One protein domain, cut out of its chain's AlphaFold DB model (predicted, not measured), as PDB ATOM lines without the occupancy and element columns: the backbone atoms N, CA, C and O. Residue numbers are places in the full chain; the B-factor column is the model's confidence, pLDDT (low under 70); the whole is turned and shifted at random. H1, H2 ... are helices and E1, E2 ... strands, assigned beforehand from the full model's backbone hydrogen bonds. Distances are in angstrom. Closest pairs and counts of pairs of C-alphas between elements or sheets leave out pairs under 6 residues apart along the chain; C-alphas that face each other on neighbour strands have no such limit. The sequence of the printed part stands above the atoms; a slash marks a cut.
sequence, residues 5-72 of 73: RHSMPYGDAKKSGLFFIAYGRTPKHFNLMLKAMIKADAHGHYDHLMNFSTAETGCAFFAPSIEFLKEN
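AT A GLANCE: This is residues 5 to 72 of the 73 residues of an uncharacterized protein of Capitella teleta (UniProt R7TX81). A two-strand antiparallel hairpin, E1 and E2, and the helix H1 lie at different sides of a loose, flat body, with little H2 near the last residues of H1. A long stretch leads on to residues 64 to 72, which stick out with H3. The 68 printed residues run E1, E2, H1, H2, H3, mixed in class, with under half in named elements; the radius of gyration of the C-alphas is 15.8 A and the spans are 49 by 38 by 16 A.

IN THESE COORDINATES: Find C-alpha 8 at (23.652, -10.215, 151.104), where E1, residues 8 to 11, begins; E2 is residues 16 to 19. H1, residues 27 to 38, runs 16.5 A from (38.109, 3.794, 152.775). H2 is residues 48 to 51, and H3, residues 66 to 71, ends at (25.987, 13.938, 171.659).

HOW THE PARTS SIT: In the hairpin E1 and E2, look at N 10 and O 17, 3.0 A apart, within hydrogen-bond range. H1, with residues 37 to 38 alone, only just touches H2, with 3 pairs of C-alphas within 8 A; the closest, Ile 38 and Met 50, are 7.3 A apart. H1 and H3 are apart. In H1 and H3 every O i to N i+4 pair is within hydrogen-bond range; H2 is too short for one.

THE WHOLE: The farthest C-alphas, His 43 and Glu 71, are 50.5 A apart. The printed part has no cut; the link H2 to H3 is long, and residue 72 is under 70 in pLDDT.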
ATOM      1  N   ARG A   5      33.241  -7.798 155.060       93.88
ATOM      2  CA  ARG A   5      32.130  -7.852 154.105       93.88
ATOM      3  C   ARG A   5      30.871  -8.350 154.796       93.88
ATOM      4  O   ARG A   5      30.903  -9.364 155.483       93.88
ATOM      5  N   HIS A   6      29.770  -7.659 154.549       94.00
ATOM      6  CA  HIS A   6      28.432  -8.051 154.978       94.00
ATOM      7  C   HIS A   6      27.498  -8.064 153.766       94.00
ATOM      8  O   HIS A   6      26.454  -7.420 153.741       94.00
ATOM      9  N   SER A   7      27.946  -8.712 152.690       92.56
ATOM     10  CA  SER A   7      27.181  -8.771 151.450       92.56
ATOM     11  C   SER A   7      26.022  -9.753 151.589       92.56
ATOM     12  O   SER A   7      26.196 -10.834 152.146       92.56
ATOM     13  N   MET A   8      24.859  -9.388 151.059       95.44
ATOM     14  CA  MET A   8      23.652 -10.215 151.104       95.44
ATOM     15  C   MET A   8      23.065 -10.375 149.700       95.44
ATOM     16  O   MET A   8      23.106  -9.417 148.924       95.44
ATOM     17  N   PRO A   9      22.521 -11.550 149.338       95.06
ATOM     18  CA  PRO A   9      21.743 -11.672 148.113       95.06
ATOM     19  C   PRO A   9      20.472 -10.822 148.223       95.06
ATOM     20  O   PRO A   9      19.891 -10.695 149.300       95.06
ATOM     21  N   TYR A  10      20.026 -10.263 147.106       94.50
ATOM     22  CA  TYR A  10      18.719  -9.619 147.007       94.50
ATOM     23  C   TYR A  10      18.049 -10.014 145.697       94.50
ATOM     24  O   TYR A  10      18.725 -10.379 144.732       94.50
ATOM     25  N   GLY A  11      16.724  -9.915 145.652       93.31
ATOM     26  CA  GLY A  11      15.992 -10.041 144.404       93.31
ATOM     27  C   GLY A  11      14.623 -10.679 144.510       93.31
ATOM     28  O   GLY A  11      14.194 -11.131 145.568       93.31
ATOM     29  N   ASP A  12      13.977 -10.722 143.355       93.38
ATOM     30  CA  ASP A  12      12.730 -11.406 143.062       93.38
ATOM     31  C   ASP A  12      12.849 -12.172 141.727       93.38
ATOM     32  O   ASP A  12      13.945 -12.394 141.205       93.38
ATOM     33  N   ALA A  13      11.716 -12.589 141.157       94.12
ATOM     34  CA  ALA A  13      11.673 -13.331 139.897       94.12
ATOM     35  C   ALA A  13      12.172 -12.542 138.667       94.12
ATOM     36  O   ALA A  13      12.450 -13.149 137.635       94.12
ATOM     37  N   LYS A  14      12.246 -11.208 138.735       93.44
ATOM     38  CA  LYS A  14      12.628 -10.331 137.618       93.44
ATOM     39  C   LYS A  14      14.044  -9.789 137.756       93.44
ATOM     40  O   LYS A  14      14.715  -9.608 136.743       93.44
ATOM     41  N   LYS A  15      14.487  -9.493 138.979       90.81
ATOM     42  CA  LYS A  15      15.825  -8.958 139.243       90.81
ATOM     43  C   LYS A  15      16.421  -9.613 140.469       90.81
ATOM     44  O   LYS A  15      15.805  -9.621 141.525       90.81
ATOM     45  N   SER A  16      17.655 -10.074 140.348       93.38
ATOM     46  CA  SER A  16      18.442 -10.571 141.468       93.38
ATOM     47  C   SER A  16      19.868 -10.050 141.391       93.38
ATOM     48  O   SER A  16      20.338  -9.606 140.343       93.38
ATOM     49  N   GLY A  17      20.550 -10.045 142.528       93.38
ATOM     50  CA  GLY A  17      21.920  -9.580 142.601       93.38
ATOM     51  C   GLY A  17      22.492  -9.666 144.002       93.38
ATOM     52  O   GLY A  17      21.972 -10.352 144.885       93.38
ATOM     53  N   LEU A  18      23.587  -8.941 144.195       93.75
ATOM     54  CA  LEU A  18      24.291  -8.860 145.462       93.75
ATOM     55  C   LEU A  18      24.219  -7.436 146.000       93.75
ATOM     56  O   LEU A  18      24.635  -6.488 145.337       93.75
ATOM     57  N   PHE A  19      23.729  -7.292 147.225       94.00
ATOM     58  CA  PHE A  19      23.843  -6.055 147.970       94.00
ATOM     59  C   PHE A  19      25.203  -6.060 148.664       94.00
ATOM     60  O   PHE A  19      25.392  -6.679 149.714       94.00
ATOM     61  N   PHE A  20      26.194  -5.453 148.014       93.94
ATOM     62  CA  PHE A  20      27.560  -5.437 148.514       93.94
ATOM     63  C   PHE A  20      27.728  -4.367 149.599       93.94
ATOM     64  O   PHE A  20      27.680  -3.171 149.319       93.94
ATOM     65  N   ILE A  21      27.977  -4.802 150.836       94.50
ATOM     66  CA  ILE A  21      28.337  -3.928 151.959       94.50
ATOM     67  C   ILE A  21      29.723  -4.316 152.461       94.50
ATOM     68  O   ILE A  21      30.000  -5.499 152.690       94.50
ATOM     69  N   ALA A  22      30.578  -3.318 152.672       94.25
ATOM     70  CA  ALA A  22      31.880  -3.491 153.293       94.25
ATOM     71  C   ALA A  22      32.129  -2.421 154.356       94.25
ATOM     72  O   ALA A  22      31.914  -1.232 154.127       94.25
ATOM     73  N   TYR A  23      32.646  -2.862 155.496       94.12
ATOM     74  CA  TYR A  23      33.094  -2.016 156.591       94.12
ATOM     75  C   TYR A  23      34.615  -2.058 156.675       94.12
ATOM     76  O   TYR A  23      35.249  -3.096 156.471       94.12
ATOM     77  N   GLY A  24      35.219  -0.927 157.011       93.00
ATOM     78  CA  GLY A  24      36.652  -0.851 157.225       93.00
ATOM     79  C   GLY A  24      37.026   0.404 157.993       93.00
ATOM     80  O   GLY A  24      36.351   1.424 157.905       93.00
ATOM     81  N   ARG A  25      38.148   0.337 158.716       92.00
ATOM     82  CA  ARG A  25      38.707   1.487 159.446       92.00
ATOM     83  C   ARG A  25      39.078   2.651 158.519       92.00
ATOM     84  O   ARG A  25      39.159   3.792 158.956       92.00
ATOM     85  N   THR A  26      39.360   2.368 157.249       92.19
ATOM     86  CA  THR A  26      39.725   3.373 156.250       92.19
ATOM     87  C   THR A  26      39.120   3.030 154.888       92.19
ATOM     88  O   THR A  26      39.170   1.864 154.484       92.19
ATOM     89  N   PRO A  27      38.619   4.024 154.128       91.25
ATOM     90  CA  PRO A  27      38.109   3.794 152.775       91.25
ATOM     91  C   PRO A  27      39.217   3.410 151.783       91.25
ATOM     92  O   PRO A  27      38.934   2.871 150.716       91.25
ATOM     93  N   LYS A  28      40.495   3.642 152.126       93.62
ATOM     94  CA  LYS A  28      41.641   3.345 151.253       93.62
ATOM     95  C   LYS A  28      41.684   1.876 150.831       93.62
ATOM     96  O   LYS A  28      41.964   1.592 149.673       93.62
ATOM     97  N   HIS A  29      41.385   0.959 151.753       92.69
ATOM     98  CA  HIS A  29      41.372  -0.473 151.453       92.69
ATOM     99  C   HIS A  29      40.280  -0.814 150.435       92.69
ATOM    100  O   HIS A  29      40.569  -1.439 149.420       92.69
ATOM    101  N   PHE A  30      39.053  -0.337 150.659       91.94
ATOM    102  CA  PHE A  30      37.951  -0.556 149.725       91.94
ATOM    103  C   PHE A  30      38.257   0.020 148.335       91.94
ATOM    104  O   PHE A  30      38.112  -0.684 147.343       91.94
ATOM    105  N   ASN A  31      38.778   1.248 148.257       92.38
ATOM    106  CA  ASN A  31      39.110   1.889 146.981       92.38
ATOM    107  C   ASN A  31      40.189   1.133 146.193       92.38
ATOM    108  O   ASN A  31      40.121   1.065 144.967       92.38
ATOM    109  N   LEU A  32      41.185   0.566 146.879       92.44
ATOM    110  CA  LEU A  32      42.213  -0.256 146.240       92.44
ATOM    111  C   LEU A  32      41.627  -1.563 145.690       92.44
ATOM    112  O   LEU A  32      41.922  -1.911 144.549       92.44
ATOM    113  N   MET A  33      40.766  -2.241 146.457       91.00
ATOM    114  CA  MET A  33      40.085  -3.461 146.000       91.00
ATOM    115  C   MET A  33      39.172  -3.162 144.811       91.00
ATOM    116  O   MET A  33      39.291  -3.808 143.777       91.00
ATOM    117  N   LEU A  34      38.338  -2.125 144.909       91.62
ATOM    118  CA  LEU A  34      37.438  -1.713 143.833       91.62
ATOM    119  C   LEU A  34      38.205  -1.359 142.552       91.62
ATOM    120  O   LEU A  34      37.810  -1.751 141.457       91.62
ATOM    121  N   LYS A  35      39.338  -0.655 142.679       91.31
ATOM    122  CA  LYS A  35      40.196  -0.329 141.536       91.31
ATOM    123  C   LYS A  35      40.727  -1.590 140.853       91.31
ATOM    124  O   LYS A  35      40.713  -1.623 139.629       91.31
ATOM    125  N   ALA A  36      41.167  -2.589 141.617       88.50
ATOM    126  CA  ALA A  36      41.658  -3.858 141.078       88.50
ATOM    127  C   ALA A  36      40.545  -4.714 140.445       88.50
ATOM    128  O   ALA A  36      40.806  -5.472 139.520       88.50
ATOM    129  N   MET A  37      39.301  -4.579 140.916       89.69
ATOM    130  CA  MET A  37      38.164  -5.301 140.341       89.69
ATOM    131  C   MET A  37      37.740  -4.733 138.981       89.69
ATOM    132  O   MET A  37      37.411  -5.498 138.080       89.69
ATOM    133  N   ILE A  38      37.745  -3.403 138.829       87.44
ATOM    134  CA  ILE A  38      37.222  -2.719 137.630       87.44
ATOM    135  C   ILE A  38      38.311  -2.466 136.582       87.44
ATOM    136  O   ILE A  38      38.037  -2.487 135.384       87.44
ATOM    137  N   LYS A  39      39.544  -2.161 137.005       87.94
ATOM    138  CA  LYS A  39      40.643  -1.858 136.084       87.94
ATOM    139  C   LYS A  39      41.527  -3.078 135.917       87.94
ATOM    140  O   LYS A  39      42.072  -3.570 136.900       87.94
ATOM    141  N   ALA A  40      41.722  -3.468 134.664       85.50
ATOM    142  CA  ALA A  40      42.731  -4.442 134.306       85.50
ATOM    143  C   ALA A  40      44.125  -3.984 134.763       85.50
ATOM    144  O   ALA A  40      44.477  -2.804 134.638       85.50
ATOM    145  N   ASP A  41      44.900  -4.912 135.317       86.69
ATOM    146  CA  ASP A  41      46.306  -4.700 135.638       86.69
ATOM    147  C   ASP A  41      47.173  -4.635 134.363       86.69
ATOM    148  O   ASP A  41      46.680  -4.693 133.233       86.69
ATOM    149  N   ALA A  42      48.492  -4.504 134.532       86.25
ATOM    150  CA  ALA A  42      49.437  -4.446 133.413       86.25
ATOM    151  C   ALA A  42      49.433  -5.710 132.525       86.25
ATOM    152  O   ALA A  42      49.938  -5.668 131.406       86.25
ATOM    153  N   HIS A  43      48.866  -6.815 133.014       88.56
ATOM    154  CA  HIS A  43      48.743  -8.091 132.318       88.56
ATOM    155  C   HIS A  43      47.320  -8.351 131.806       88.56
ATOM    156  O   HIS A  43      47.064  -9.404 131.229       88.56
ATOM    157  N   GLY A  44      46.400  -7.394 131.970       85.56
ATOM    158  CA  GLY A  44      45.016  -7.527 131.530       85.56
ATOM    159  C   GLY A  44      44.086  -8.190 132.552       85.56
ATOM    160  O   GLY A  44      42.914  -8.395 132.239       85.56
ATOM    161  N   HIS A  45      44.555  -8.523 133.760       88.62
ATOM    162  CA  HIS A  45      43.728  -9.185 134.768       88.62
ATOM    163  C   HIS A  45      42.849  -8.189 135.523       88.62
ATOM    164  O   HIS A  45      43.328  -7.178 136.030       88.62
ATOM    165  N   TYR A  46      41.568  -8.515 135.643       91.69
ATOM    166  CA  TYR A  46      40.578  -7.813 136.457       91.69
ATOM    167  C   TYR A  46      39.618  -8.844 137.063       91.69
ATOM    168  O   TYR A  46      39.725 -10.042 136.788       91.69
ATOM    169  N   ASP A  47      38.665  -8.400 137.882       89.81
ATOM    170  CA  ASP A  47      37.670  -9.310 138.444       89.81
ATOM    171  C   ASP A  47      36.620  -9.694 137.389       89.81
ATOM    172  O   ASP A  47      35.696  -8.936 137.088       89.81
ATOM    173  N   HIS A  48      36.749 -10.903 136.838       90.00
ATOM    174  CA  HIS A  48      35.833 -11.439 135.832       90.00
ATOM    175  C   HIS A  48      34.381 -11.566 136.310       90.00
ATOM    176  O   HIS A  48      33.488 -11.668 135.469       90.00
ATOM    177  N   LEU A  49      34.105 -11.509 137.621       87.88
ATOM    178  CA  LEU A  49      32.733 -11.437 138.130       87.88
ATOM    179  C   LEU A  49      31.989 -10.208 137.584       87.88
ATOM    180  O   LEU A  49      30.779 -10.268 137.361       87.88
ATOM    181  N   MET A  50      32.712  -9.123 137.290       89.31
ATOM    182  CA  MET A  50      32.156  -7.894 136.714       89.31
ATOM    183  C   MET A  50      31.618  -8.082 135.289       89.31
ATOM    184  O   MET A  50      30.835  -7.263 134.822       89.31
ATOM    185  N   ASN A  51      31.958  -9.179 134.602       90.56
ATOM    186  CA  ASN A  51      31.346  -9.513 133.310       90.56
ATOM    187  C   ASN A  51      29.888  -9.977 133.445       90.56
ATOM    188  O   ASN A  51      29.152  -9.985 132.462       90.56
ATOM    189  N   PHE A  52      29.481 -10.387 134.648       89.75
ATOM    190  CA  PHE A  52      28.162 -10.957 134.931       89.75
ATOM    191  C   PHE A  52      27.367 -10.138 135.952       89.75
ATOM    192  O   PHE A  52      26.203 -10.436 136.211       89.75
ATOM    193  N   SER A  53      27.988  -9.125 136.557       91.12
ATOM    194  CA  SER A  53      27.384  -8.291 137.586       91.12
ATOM    195  C   SER A  53      27.642  -6.820 137.292       91.12
ATOM    196  O   SER A  53      28.787  -6.404 137.134       91.12
ATOM    197  N   THR A  54      26.571  -6.031 137.262       92.12
ATOM    198  CA  THR A  54      26.635  -4.579 137.073       92.12
ATOM    199  C   THR A  54      26.359  -3.883 138.400       92.12
ATOM    200  O   THR A  54      25.343  -4.143 139.047       92.12
ATOM    201  N   ALA A  55      27.247  -2.974 138.804       92.62
ATOM    202  CA  ALA A  55      27.022  -2.113 139.959       92.62
ATOM    203  C   ALA A  55      26.008  -1.013 139.603       92.62
ATOM    204  O   ALA A  55      26.343  -0.033 138.945       92.62
ATOM    205  N   GLU A  56      24.762  -1.195 140.036       93.94
ATOM    206  CA  GLU A  56      23.658  -0.255 139.779       93.94
ATOM    207  C   GLU A  56      23.731   0.996 140.664       93.94
ATOM    208  O   GLU A  56      23.259   2.069 140.297       93.94
ATOM    209  N   THR A  57      24.304   0.857 141.861       93.69
ATOM    210  CA  THR A  57      24.437   1.931 142.849       93.69
ATOM    211  C   THR A  57      25.805   1.878 143.522       93.69
ATOM    212  O   THR A  57      26.468   0.840 143.557       93.69
ATOM    213  N   GLY A  58      26.234   3.015 144.075       93.31
ATOM    214  CA  GLY A  58      27.468   3.125 144.844       93.31
ATOM    215  C   GLY A  58      27.382   4.282 145.829       93.31
ATOM    216  O   GLY A  58      27.214   5.430 145.427       93.31
ATOM    217  N   CYS A  59      27.500   3.975 147.120       94.38
ATOM    218  CA  CYS A  59      27.395   4.951 148.199       94.38
ATOM    219  C   CYS A  59      28.518   4.742 149.218       94.38
ATOM    220  O   CYS A  59      28.957   3.615 149.449       94.38
ATOM    221  N   ALA A  60      28.949   5.827 149.859       95.25
ATOM    222  CA  ALA A  60      29.896   5.798 150.966       95.25
ATOM    223  C   ALA A  60      29.256   6.449 152.193       95.25
ATOM    224  O   ALA A  60      28.711   7.547 152.102       95.25
ATOM    225  N   PHE A  61      29.344   5.772 153.334       94.75
ATOM    226  CA  PHE A  61      28.766   6.228 154.594       94.75
ATOM    227  C   PHE A  61      29.805   6.170 155.708       94.75
ATOM    228  O   PHE A  61      30.760   5.390 155.651       94.75
ATOM    229  N   PHE A  62      29.582   6.972 156.746       94.12
ATOM    230  CA  PHE A  62      30.273   6.853 158.020       94.12
ATOM    231  C   PHE A  62      29.269   6.376 159.070       94.12
ATOM    232  O   PHE A  62      28.228   7.002 159.249       94.12
ATOM    233  N   ALA A  63      29.578   5.261 159.732       94.12
ATOM    234  CA  ALA A  63      28.820   4.748 160.867       94.12
ATOM    235  C   ALA A  63      29.563   5.150 162.157       94.12
ATOM    236  O   ALA A  63      30.515   4.462 162.536       94.12
ATOM    237  N   PRO A  64      29.218   6.296 162.776       93.88
ATOM    238  CA  PRO A  64      29.854   6.763 164.010       93.88
ATOM    239  C   PRO A  64      29.575   5.836 165.200       93.88
ATOM    240  O   PRO A  64      28.701   4.969 165.146       93.88
ATOM    241  N   SER A  65      30.305   6.047 166.302       95.25
ATOM    242  CA  SER A  65      29.986   5.381 167.566       95.25
ATOM    243  C   SER A  65      28.648   5.876 168.126       95.25
ATOM    244  O   SER A  65      28.157   6.952 167.775       95.25
ATOM    245  N   ILE A  66      28.054   5.080 169.013       96.44
ATOM    246  CA  ILE A  66      26.756   5.394 169.622       96.44
ATOM    247  C   ILE A  66      26.852   6.672 170.466       96.44
ATOM    248  O   ILE A  66      25.909   7.459 170.499       96.44
ATOM    249  N   GLU A  67      27.988   6.889 171.125       96.44
ATOM    250  CA  GLU A  67      28.271   8.076 171.934       96.44
ATOM    251  C   GLU A  67      28.256   9.333 171.061       96.44
ATOM    252  O   GLU A  67      27.511  10.265 171.350       96.44
ATOM    253  N   PHE A  68      28.977   9.309 169.933       95.25
ATOM    254  CA  PHE A  68      29.011  10.430 168.994       95.25
ATOM    255  C   PHE A  68      27.618  10.773 168.452       95.25
ATOM    256  O   PHE A  68      27.285  11.948 168.314       95.25
ATOM    257  N   LEU A  69      26.791   9.763 168.155       94.44
ATOM    258  CA  LEU A  69      25.412   9.995 167.716       94.44
ATOM    259  C   LEU A  69      24.594  10.698 168.800       94.44
ATOM    260  O   LEU A  69      23.956  11.704 168.521       94.44
ATOM    261  N   LYS A  70      24.645  10.208 170.042       93.69
ATOM    262  CA  LYS A  70      23.865  10.763 171.160       93.69
ATOM    263  C   LYS A  70      24.245  12.196 171.527       93.69
ATOM    264  O   LYS A  70      23.380  12.936 171.971       93.69
ATOM    265  N   GLU A  71      25.509  12.577 171.368       90.25
ATOM    266  CA  GLU A  71      25.987  13.938 171.659       90.25
ATOM    267  C   GLU A  71      25.587  14.969 170.590       90.25
ATOM    268  O   GLU A  71      25.637  16.168 170.851       90.25
ATOM    269  N   ASN A  72      25.196  14.519 169.393       68.75
ATOM    270  CA  ASN A  72      24.854  15.370 168.248       68.75
ATOM    271  C   ASN A  72      23.379  15.210 167.810       68.75
ATOM    272  O   ASN A  72      23.045  15.468 166.649       68.75
TER     273      ASN A  72